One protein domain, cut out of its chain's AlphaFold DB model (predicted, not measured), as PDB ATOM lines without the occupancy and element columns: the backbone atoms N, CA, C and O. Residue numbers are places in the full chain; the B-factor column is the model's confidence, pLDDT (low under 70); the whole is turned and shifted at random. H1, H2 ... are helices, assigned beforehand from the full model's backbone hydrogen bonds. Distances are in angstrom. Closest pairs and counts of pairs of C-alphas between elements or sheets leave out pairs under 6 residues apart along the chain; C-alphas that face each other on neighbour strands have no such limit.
ATOM      1  N   LEU A 137     123.362  88.750  76.637       77.50
ATOM      2  CA  LEU A 137     123.870  88.653  78.017       77.50
ATOM      3  C   LEU A 137     123.409  89.807  78.926       77.50
ATOM      4  O   LEU A 137     123.217  89.604  80.122       77.50
ATOM      5  N   ASP A 138     123.145  90.987  78.361       79.44
ATOM      6  CA  ASP A 138     122.619  92.138  79.110       79.44
ATOM      7  C   ASP A 138     121.159  91.946  79.560       79.44
ATOM      8  O   ASP A 138     120.709  92.585  80.511       79.44
ATOM      9  N   LYS A 139     120.417  91.046  78.901       82.25
ATOM     10  CA  LYS A 139     119.004  90.748  79.190       82.25
ATOM     11  C   LYS A 139     118.790  89.397  79.856       82.25
ATOM     12  O   LYS A 139     117.837  89.255  80.612       82.25
ATOM     13  N   GLU A 140     119.621  88.408  79.566       85.00
ATOM     14  CA  GLU A 140     119.488  87.030  80.046       85.00
ATOM     15  C   GLU A 140     120.498  86.777  81.173       85.00
ATOM     16  O   GLU A 140     121.455  86.020  81.030       85.00
ATOM     17  N   ASN A 141     120.304  87.463  82.304       88.31
ATOM     18  CA  ASN A 141     121.170  87.372  83.478       88.31
ATOM     19  C   ASN A 141     120.365  87.410  84.791       88.31
ATOM     20  O   ASN A 141     119.147  87.584  84.805       88.31
ATOM     21  N   PHE A 142     121.045  87.235  85.928       90.81
ATOM     22  CA  PHE A 142     120.384  87.201  87.237       90.81
ATOM     23  C   PHE A 142     119.822  88.552  87.704       90.81
ATOM     24  O   PHE A 142     118.952  88.548  88.579       90.81
ATOM     25  N   ASN A 143     120.282  89.676  87.140       90.50
ATOM     26  CA  ASN A 143     119.807  91.017  87.504       90.50
ATOM     27  C   ASN A 143     118.451  91.329  86.864       90.50
ATOM     28  O   ASN A 143     117.639  92.031  87.456       90.50
ATOM     29  N   THR A 144     118.197  90.801  85.667       91.38
ATOM     30  CA  THR A 144     116.926  90.943  84.935       91.38
ATOM     31  C   THR A 144     115.948  89.795  85.199       91.38
ATOM     32  O   THR A 144     114.827  89.802  84.687       91.38
ATOM     33  N   PHE A 145     116.351  88.801  85.995       91.56
ATOM     34  CA  PHE A 145     115.516  87.667  86.366       91.56
ATOM     35  C   PHE A 145     114.295  88.124  87.181       91.56
ATOM     36  O   PHE A 145     114.461  88.710  88.248       91.56
ATOM     37  N   ASN A 146     113.086  87.810  86.707       92.12
ATOM     38  CA  ASN A 146     111.830  88.214  87.339       92.12
ATOM     39  C   ASN A 146     111.021  87.001  87.826       92.12
ATOM     40  O   ASN A 146     110.307  86.355  87.058       92.12
ATOM     41  N   GLU A 147     111.083  86.723  89.126       93.00
ATOM     42  CA  GLU A 147     110.325  85.652  89.778       93.00
ATOM     43  C   GLU A 147     108.803  85.861  89.756       93.00
ATOM     44  O   GLU A 147     108.049  84.899  89.908       93.00
ATOM     45  N   ASN A 148     108.325  87.091  89.535       93.62
ATOM     46  CA  ASN A 148     106.893  87.400  89.582       93.62
ATOM     47  C   ASN A 148     106.117  86.851  88.382       93.62
ATOM     48  O   ASN A 148     104.891  86.792  88.435       93.62
ATOM     49  N   ILE A 149     106.814  86.408  87.329       91.69
ATOM     50  CA  ILE A 149     106.217  85.668  86.207       91.69
ATOM     51  C   ILE A 149     105.609  84.343  86.697       91.69
ATOM     52  O   ILE A 149     104.650  83.833  86.120       91.69
ATOM     53  N   PHE A 150     106.134  83.798  87.795       90.50
ATOM     54  CA  PHE A 150     105.699  82.534  88.361       90.50
ATOM     55  C   PHE A 150     104.649  82.750  89.457       90.50
ATOM     56  O   PHE A 150     104.772  83.641  90.308       90.50
ATOM     57  N   SER A 151     103.622  81.891  89.447       90.81
ATOM     58  CA  SER A 151     102.582  81.874  90.481       90.81
ATOM     59  C   SER A 151     103.186  81.584  91.855       90.81
ATOM     60  O   SER A 151     104.095  80.756  91.984       90.81
ATOM     61  N   ASP A 152     102.655  82.258  92.873       93.50
ATOM     62  CA  ASP A 152     102.994  81.999  94.271       93.50
ATOM     63  C   ASP A 152     102.058  80.975  94.935       93.50
ATOM     64  O   ASP A 152     102.236  80.612  96.095       93.50
ATOM     65  N   GLU A 153     101.081  80.459  94.189       91.31
ATOM     66  CA  GLU A 153     100.157  79.443  94.679       91.31
ATOM     67  C   GLU A 153     100.756  78.039  94.573       91.31
ATOM     68  O   GLU A 153     101.450  77.687  93.612       91.31
ATOM     69  N   VAL A 154     100.466  77.214  95.576       91.00
ATOM     70  CA  VAL A 154     100.823  75.796  95.578       91.00
ATOM     71  C   VAL A 154      99.690  75.013  94.925       91.00
ATOM     72  O   VAL A 154      98.582  74.967  95.451       91.00
ATOM     73  N   ASP A 155      99.987  74.349  93.809       87.06
ATOM     74  CA  ASP A 155      99.051  73.455  93.123       87.06
ATOM     75  C   ASP A 155      99.684  72.067  92.945       87.06
ATOM     76  O   ASP A 155     100.396  71.777  91.979       87.06
ATOM     77  N   LEU A 156      99.418  71.195  93.921       85.56
ATOM     78  CA  LEU A 156      99.882  69.807  93.929       85.56
ATOM     79  C   LEU A 156      99.328  68.994  92.756       85.56
ATOM     80  O   LEU A 156     100.019  68.101  92.265       85.56
ATOM     81  N   SER A 157      98.112  69.301  92.296       81.38
ATOM     82  CA  SER A 157      97.465  68.562  91.209       81.38
ATOM     83  C   SER A 157      98.176  68.796  89.875       81.38
ATOM     84  O   SER A 157      98.362  67.865  89.090       81.38
ATOM     85  N   LYS A 158      98.651  70.026  89.663       80.50
ATOM     86  CA  LYS A 158      99.313  70.461  88.434       80.50
ATOM     87  C   LYS A 158     100.821  70.248  88.452       80.50
ATOM     88  O   LYS A 158     101.384  69.780  87.464       80.50
ATOM     89  N   TYR A 159     101.485  70.588  89.556       78.69
ATOM     90  CA  TYR A 159     102.948  70.607  89.626       78.69
ATOM     91  C   TYR A 159     103.546  69.378  90.307       78.69
ATOM     92  O   TYR A 159     104.743  69.153  90.169       78.69
ATOM     93  N   LYS A 160     102.746  68.570  91.018       80.94
ATOM     94  CA  LYS A 160     103.206  67.392  91.787       80.94
ATOM     95  C   LYS A 160     104.247  67.705  92.875       80.94
ATOM     96  O   LYS A 160     104.858  66.791  93.421       80.94
ATOM     97  N   PHE A 161     104.430  68.981  93.216       78.25
ATOM     98  CA  PHE A 161     105.324  69.451  94.271       78.25
ATOM     99  C   PHE A 161     104.546  70.309  95.268       78.25
ATOM    100  O   PHE A 161     103.673  71.082  94.882       78.25
ATOM    101  N   ASN A 162     104.898  70.211  96.551       88.31
ATOM    102  CA  ASN A 162     104.277  70.985  97.632       88.31
ATOM    103  C   ASN A 162     104.915  72.381  97.813       88.31
ATOM    104  O   ASN A 162     105.088  72.864  98.931       88.31
ATOM    105  N   ILE A 163     105.360  73.002  96.720       90.31
ATOM    106  CA  ILE A 163     105.939  74.351  96.701       90.31
ATOM    107  C   ILE A 163     105.394  75.117  95.498       90.31
ATOM    108  O   ILE A 163     105.095  74.513  94.468       90.31
ATOM    109  N   SER A 164     105.282  76.442  95.619       91.88
ATOM    110  CA  SER A 164     104.827  77.280  94.512       91.88
ATOM    111  C   SER A 164     105.866  77.306  93.384       91.88
ATOM    112  O   SER A 164     107.071  77.192  93.654       91.88
ATOM    113  N   PRO A 165     105.449  77.483  92.117       91.19
ATOM    114  CA  PRO A 165     106.367  77.693  91.000       91.19
ATOM    115  C   PRO A 165     107.391  78.802  91.271       91.19
ATOM    116  O   PRO A 165     108.577  78.621  90.990       91.19
ATOM    117  N   ARG A 166     106.960  79.906  91.896       93.94
ATOM    118  CA  ARG A 166     107.839  81.006  92.310       93.94
ATOM    119  C   ARG A 166     108.906  80.549  93.299       93.94
ATOM    120  O   ARG A 166     110.092  80.807  93.099       93.94
ATOM    121  N   LYS A 167     108.521  79.813  94.341       93.69
ATOM    122  CA  LYS A 167     109.487  79.291  95.315       93.69
ATOM    123  C   LYS A 167     110.454  78.292  94.678       93.69
ATOM    124  O   LYS A 167     111.642  78.300  94.995       93.69
ATOM    125  N   ASN A 168     109.970  77.465  93.751       91.81
ATOM    126  CA  ASN A 168     110.817  76.534  93.015       91.81
ATOM    127  C   ASN A 168     111.864  77.261  92.158       91.81
ATOM    128  O   ASN A 168     113.049  76.934  92.240       91.81
ATOM    129  N   ILE A 169     111.464  78.272  91.380       92.50
ATOM    130  CA  ILE A 169     112.409  78.977  90.510       92.50
ATOM    131  C   ILE A 169     113.429  79.804  91.306       92.50
ATOM    132  O   ILE A 169     114.591  79.867  90.916       92.50
ATOM    133  N   ILE A 170     113.044  80.357  92.464       94.81
ATOM    134  CA  ILE A 170     113.978  81.022  93.388       94.81
ATOM    135  C   ILE A 170     115.013  80.020  93.918       94.81
ATOM    136  O   ILE A 170     116.209  80.308  93.915       94.81
ATOM    137  N   ASN A 171     114.588  78.814  94.310       93.88
ATOM    138  CA  ASN A 171     115.516  77.766  94.742       93.88
ATOM    139  C   ASN A 171     116.492  77.371  93.623       93.88
ATOM    140  O   ASN A 171     117.675  77.156  93.883       93.88
ATOM    141  N   ILE A 172     116.007  77.282  92.381       93.88
ATOM    142  CA  ILE A 172     116.847  77.006  91.211       93.88
ATOM    143  C   ILE A 172     117.842  78.152  90.983       93.88
ATOM    144  O   ILE A 172     119.034  77.883  90.840       93.88
ATOM    145  N   LYS A 173     117.387  79.414  91.012       94.69
ATOM    146  CA  LYS A 173     118.239  80.610  90.901       94.69
ATOM    147  C   LYS A 173     119.369  80.577  91.930       94.69
ATOM    148  O   LYS A 173     120.527  80.716  91.553       94.69
ATOM    149  N   ASN A 174     119.046  80.320  93.197       94.88
ATOM    150  CA  ASN A 174     120.034  80.264  94.274       94.88
ATOM    151  C   ASN A 174     121.066  79.154  94.041       94.88
ATOM    152  O   ASN A 174     122.258  79.422  94.101       94.88
ATOM    153  N   LYS A 175     120.635  77.949  93.639       94.50
ATOM    154  CA  LYS A 175     121.564  76.864  93.275       94.50
ATOM    155  C   LYS A 175     122.486  77.230  92.110       94.50
ATOM    156  O   LYS A 175     123.636  76.797  92.089       94.50
ATOM    157  N   CYS A 176     121.999  78.000  91.137       95.44
ATOM    158  CA  CYS A 176     122.825  78.473  90.026       95.44
ATOM    159  C   CYS A 176     123.860  79.503  90.492       95.44
ATOM    160  O   CYS A 176     125.016  79.420  90.091       95.44
ATOM    161  N   ILE A 177     123.465  80.440  91.358       94.38
ATOM    162  CA  ILE A 177     124.377  81.427  91.954       94.38
ATOM    163  C   ILE A 177     125.439  80.723  92.807       94.38
ATOM    164  O   ILE A 177     126.628  80.998  92.653       94.38
ATOM    165  N   ASP A 178     125.033  79.762  93.638       94.00
ATOM    166  CA  ASP A 178     125.944  78.962  94.457       94.00
ATOM    167  C   ASP A 178     126.943  78.186  93.592       94.00
ATOM    168  O   ASP A 178     128.128  78.131  93.917       94.00
ATOM    169  N   PHE A 179     126.491  77.621  92.468       95.44
ATOM    170  CA  PHE A 179     127.368  76.956  91.508       95.44
ATOM    171  C   PHE A 179     128.413  77.911  90.922       95.44
ATOM    172  O   PHE A 179     129.592  77.566  90.902       95.44
ATOM    173  N   VAL A 180     128.009  79.110  90.488       92.81
ATOM    174  CA  VAL A 180     128.931  80.110  89.920       92.81
ATOM    175  C   VAL A 180     129.956  80.568  90.960       92.81
ATOM    176  O   VAL A 180     131.145  80.625  90.661       92.81
ATOM    177  N   ASN A 181     129.522  80.824  92.195       93.69
ATOM    178  CA  ASN A 181     130.406  81.271  93.276       93.69
ATOM    179  C   ASN A 181     131.427  80.206  93.707       93.69
ATOM    180  O   ASN A 181     132.463  80.547  94.269       93.69
ATOM    181  N   ASN A 182     131.143  78.928  93.451       94.75
ATOM    182  CA  ASN A 182     131.996  77.798  93.821       94.75
ATOM    183  C   ASN A 182     132.585  77.077  92.599       94.75
ATOM    184  O   ASN A 182     133.015  75.932  92.725       94.75
ATOM    185  N   PHE A 183     132.607  77.714  91.424       92.06
ATOM    186  CA  PHE A 183     132.983  77.060  90.166       92.06
ATOM    187  C   PHE A 183     134.396  76.453  90.193       92.06
ATOM    188  O   PHE A 183     134.609  75.364  89.666       92.06
ATOM    189  N   ASP A 184     135.344  77.113  90.864       91.81
ATOM    190  CA  ASP A 184     136.737  76.656  90.972       91.81
ATOM    191  C   ASP A 184     136.946  75.549  92.031       91.81
ATOM    192  O   ASP A 184     138.044  75.005  92.168       91.81
ATOM    193  N   ASN A 185     135.915  75.201  92.810       93.50
ATOM    194  CA  ASN A 185     136.004  74.169  93.838       93.50
ATOM    195  C   ASN A 185     135.865  72.774  93.215       93.50
ATOM    196  O   ASN A 185     134.826  72.428  92.662       93.50
ATOM    197  N   ILE A 186     136.875  71.922  93.394       92.06
ATOM    198  CA  ILE A 186     136.893  70.563  92.832       92.06
ATOM    199  C   ILE A 186     135.757  69.654  93.335       92.06
ATOM    200  O   ILE A 186     135.404  68.680  92.677       92.06
ATOM    201  N   ASN A 187     135.177  69.971  94.495       93.62
ATOM    202  CA  ASN A 187     134.055  69.227  95.068       93.62
ATOM    203  C   ASN A 187     132.686  69.728  94.575       93.62
ATOM    204  O   ASN A 187     131.657  69.142  94.925       93.62
ATOM    205  N   GLN A 188     132.648  70.812  93.795       94.00
ATOM    206  CA  GLN A 188     131.410  71.368  93.261       94.00
ATOM    207  C   GLN A 188     130.800  70.415  92.226       94.00
ATOM    208  O   GLN A 188     131.467  69.930  91.315       94.00
ATOM    209  N   LYS A 189     129.498  70.140  92.356       92.50
ATOM    210  CA  LYS A 189     128.762  69.285  91.413       92.50
ATOM    211  C   LYS A 189     128.183  70.109  90.263       92.50
ATOM    212  O   LYS A 189     127.758  71.245  90.464       92.50
ATOM    213  N   ASN A 190     128.105  69.497  89.081       92.31
ATOM    214  CA  ASN A 190     127.438  70.075  87.912       92.31
ATOM    215  C   ASN A 190     125.919  70.202  88.109       92.31
ATOM    216  O   ASN A 190     125.313  69.479  88.905       92.31
ATOM    217  N   LEU A 191     125.304  71.097  87.333       93.38
ATOM    218  CA  LEU A 191     123.857  71.291  87.292       93.38
ATOM    219  C   LEU A 191     123.252  70.510  86.121       93.38
ATOM    220  O   LEU A 191     123.721  70.608  84.989       93.38
ATOM    221  N   LEU A 192     122.185  69.760  86.393       93.31
ATOM    222  CA  LEU A 192     121.354  69.112  85.382       93.31
ATOM    223  C   LEU A 192     119.935  69.660  85.514       93.31
ATOM    224  O   LEU A 192     119.291  69.478  86.547       93.31
ATOM    225  N   PHE A 193     119.456  70.320  84.465       89.62
ATOM    226  CA  PHE A 193     118.083  70.803  84.386       89.62
ATOM    227  C   PHE A 193     117.228  69.766  83.662       89.62
ATOM    228  O   PHE A 193     117.561  69.345  82.555       89.62
ATOM    229  N   THR A 194     116.127  69.354  84.284       88.06
ATOM    230  CA  THR A 194     115.159  68.416  83.705       88.06
ATOM    231  C   THR A 194     113.757  69.004  83.785       88.06
ATOM    232  O   THR A 194     113.413  69.713  84.731       88.06
ATOM    233  N   GLY A 195     112.942  68.734  82.771       83.69
ATOM    234  CA  GLY A 195     111.588  69.263  82.686       83.69
ATOM    235  C   GLY A 195     110.920  68.922  81.362       83.69
ATOM    236  O   GLY A 195     111.549  68.381  80.452       83.69
ATOM    237  N   ASN A 196     109.631  69.242  81.270       81.00
ATOM    238  CA  ASN A 196     108.882  69.125  80.023       81.00
ATOM    239  C   ASN A 196     109.365  70.173  79.008       81.00
ATOM    240  O   ASN A 196     109.903  71.219  79.369       81.00
ATOM    241  N   THR A 197     109.156  69.901  77.724       79.69
ATOM    242  CA  THR A 197     109.498  70.837  76.651       79.69
ATOM    243  C   THR A 197     108.567  72.052  76.656       79.69
ATOM    244  O   THR A 197     107.388  71.949  76.989       79.69
ATOM    245  N   GLY A 198     109.092  73.221  76.278       71.12
ATOM    246  CA  GLY A 198     108.281  74.428  76.069       71.12
ATOM    247  C   GLY A 198     107.728  75.088  77.336       71.12
ATOM    248  O   GLY A 198     106.813  75.902  77.234       71.12
ATOM    249  N   LEU A 199     108.267  74.764  78.512       62.91
ATOM    250  CA  LEU A 199     107.961  75.486  79.745       62.91
ATOM    251  C   LEU A 199     108.509  76.920  79.617       62.91
ATOM    252  O   LEU A 199     109.722  77.114  79.582       62.91
ATOM    253  N   ARG A 200     107.604  77.891  79.468       44.56
ATOM    254  CA  ARG A 200     107.887  79.327  79.575       44.56
ATOM    255  C   ARG A 200     107.540  79.806  80.973       44.56
ATOM    256  O   ARG A 200     106.469  79.387  81.466       44.56
TER     257      ARG A 200
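This is residues 137 to 200 of the 200 residues of the protein "IstB domain protein ATP-binding protein" of Clostridium sp. CAG:343 (UniProt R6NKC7). With little regular structure, this domain is one long helix, H2, with two long stretches without named elements running loosely along different sides of it, residues 137 to 155 and 182 to 200. The short helix H1 sits near the beginning of H2, while residues 181 to 187 and 194 to 199 stick out. The printed part has 64 residues with two named helices, H1 then H2, and no named strand; the class is all helix, with 21 residues in named elements. It is loose, with a radius of gyration of the C-alphas of 13.8 A and spans of 40 by 28 by 21 A.

In H2, residues 165 to 181, every O i to N i+4 pair is within hydrogen-bond range. H1, residues 156 to 159, is too short for such a pair. The two are close but not clearly touching; their closest C-alphas, those of Tyr 159 and Pro 165, are 8.0 A apart.

H2 measures 24.4 A from C-alpha 165 at (106.367, 77.693, 91.000) to C-alpha 181 at (130.406, 81.271, 93.276). H1 measures 5.3 A.

The C-alphas farthest apart, of Ser 157 and Asp 184, are 40.1 A apart. The printed part has no cut, and the link from H1 to H2 is tight. Residues 199 to 200 have pLDDT under 70.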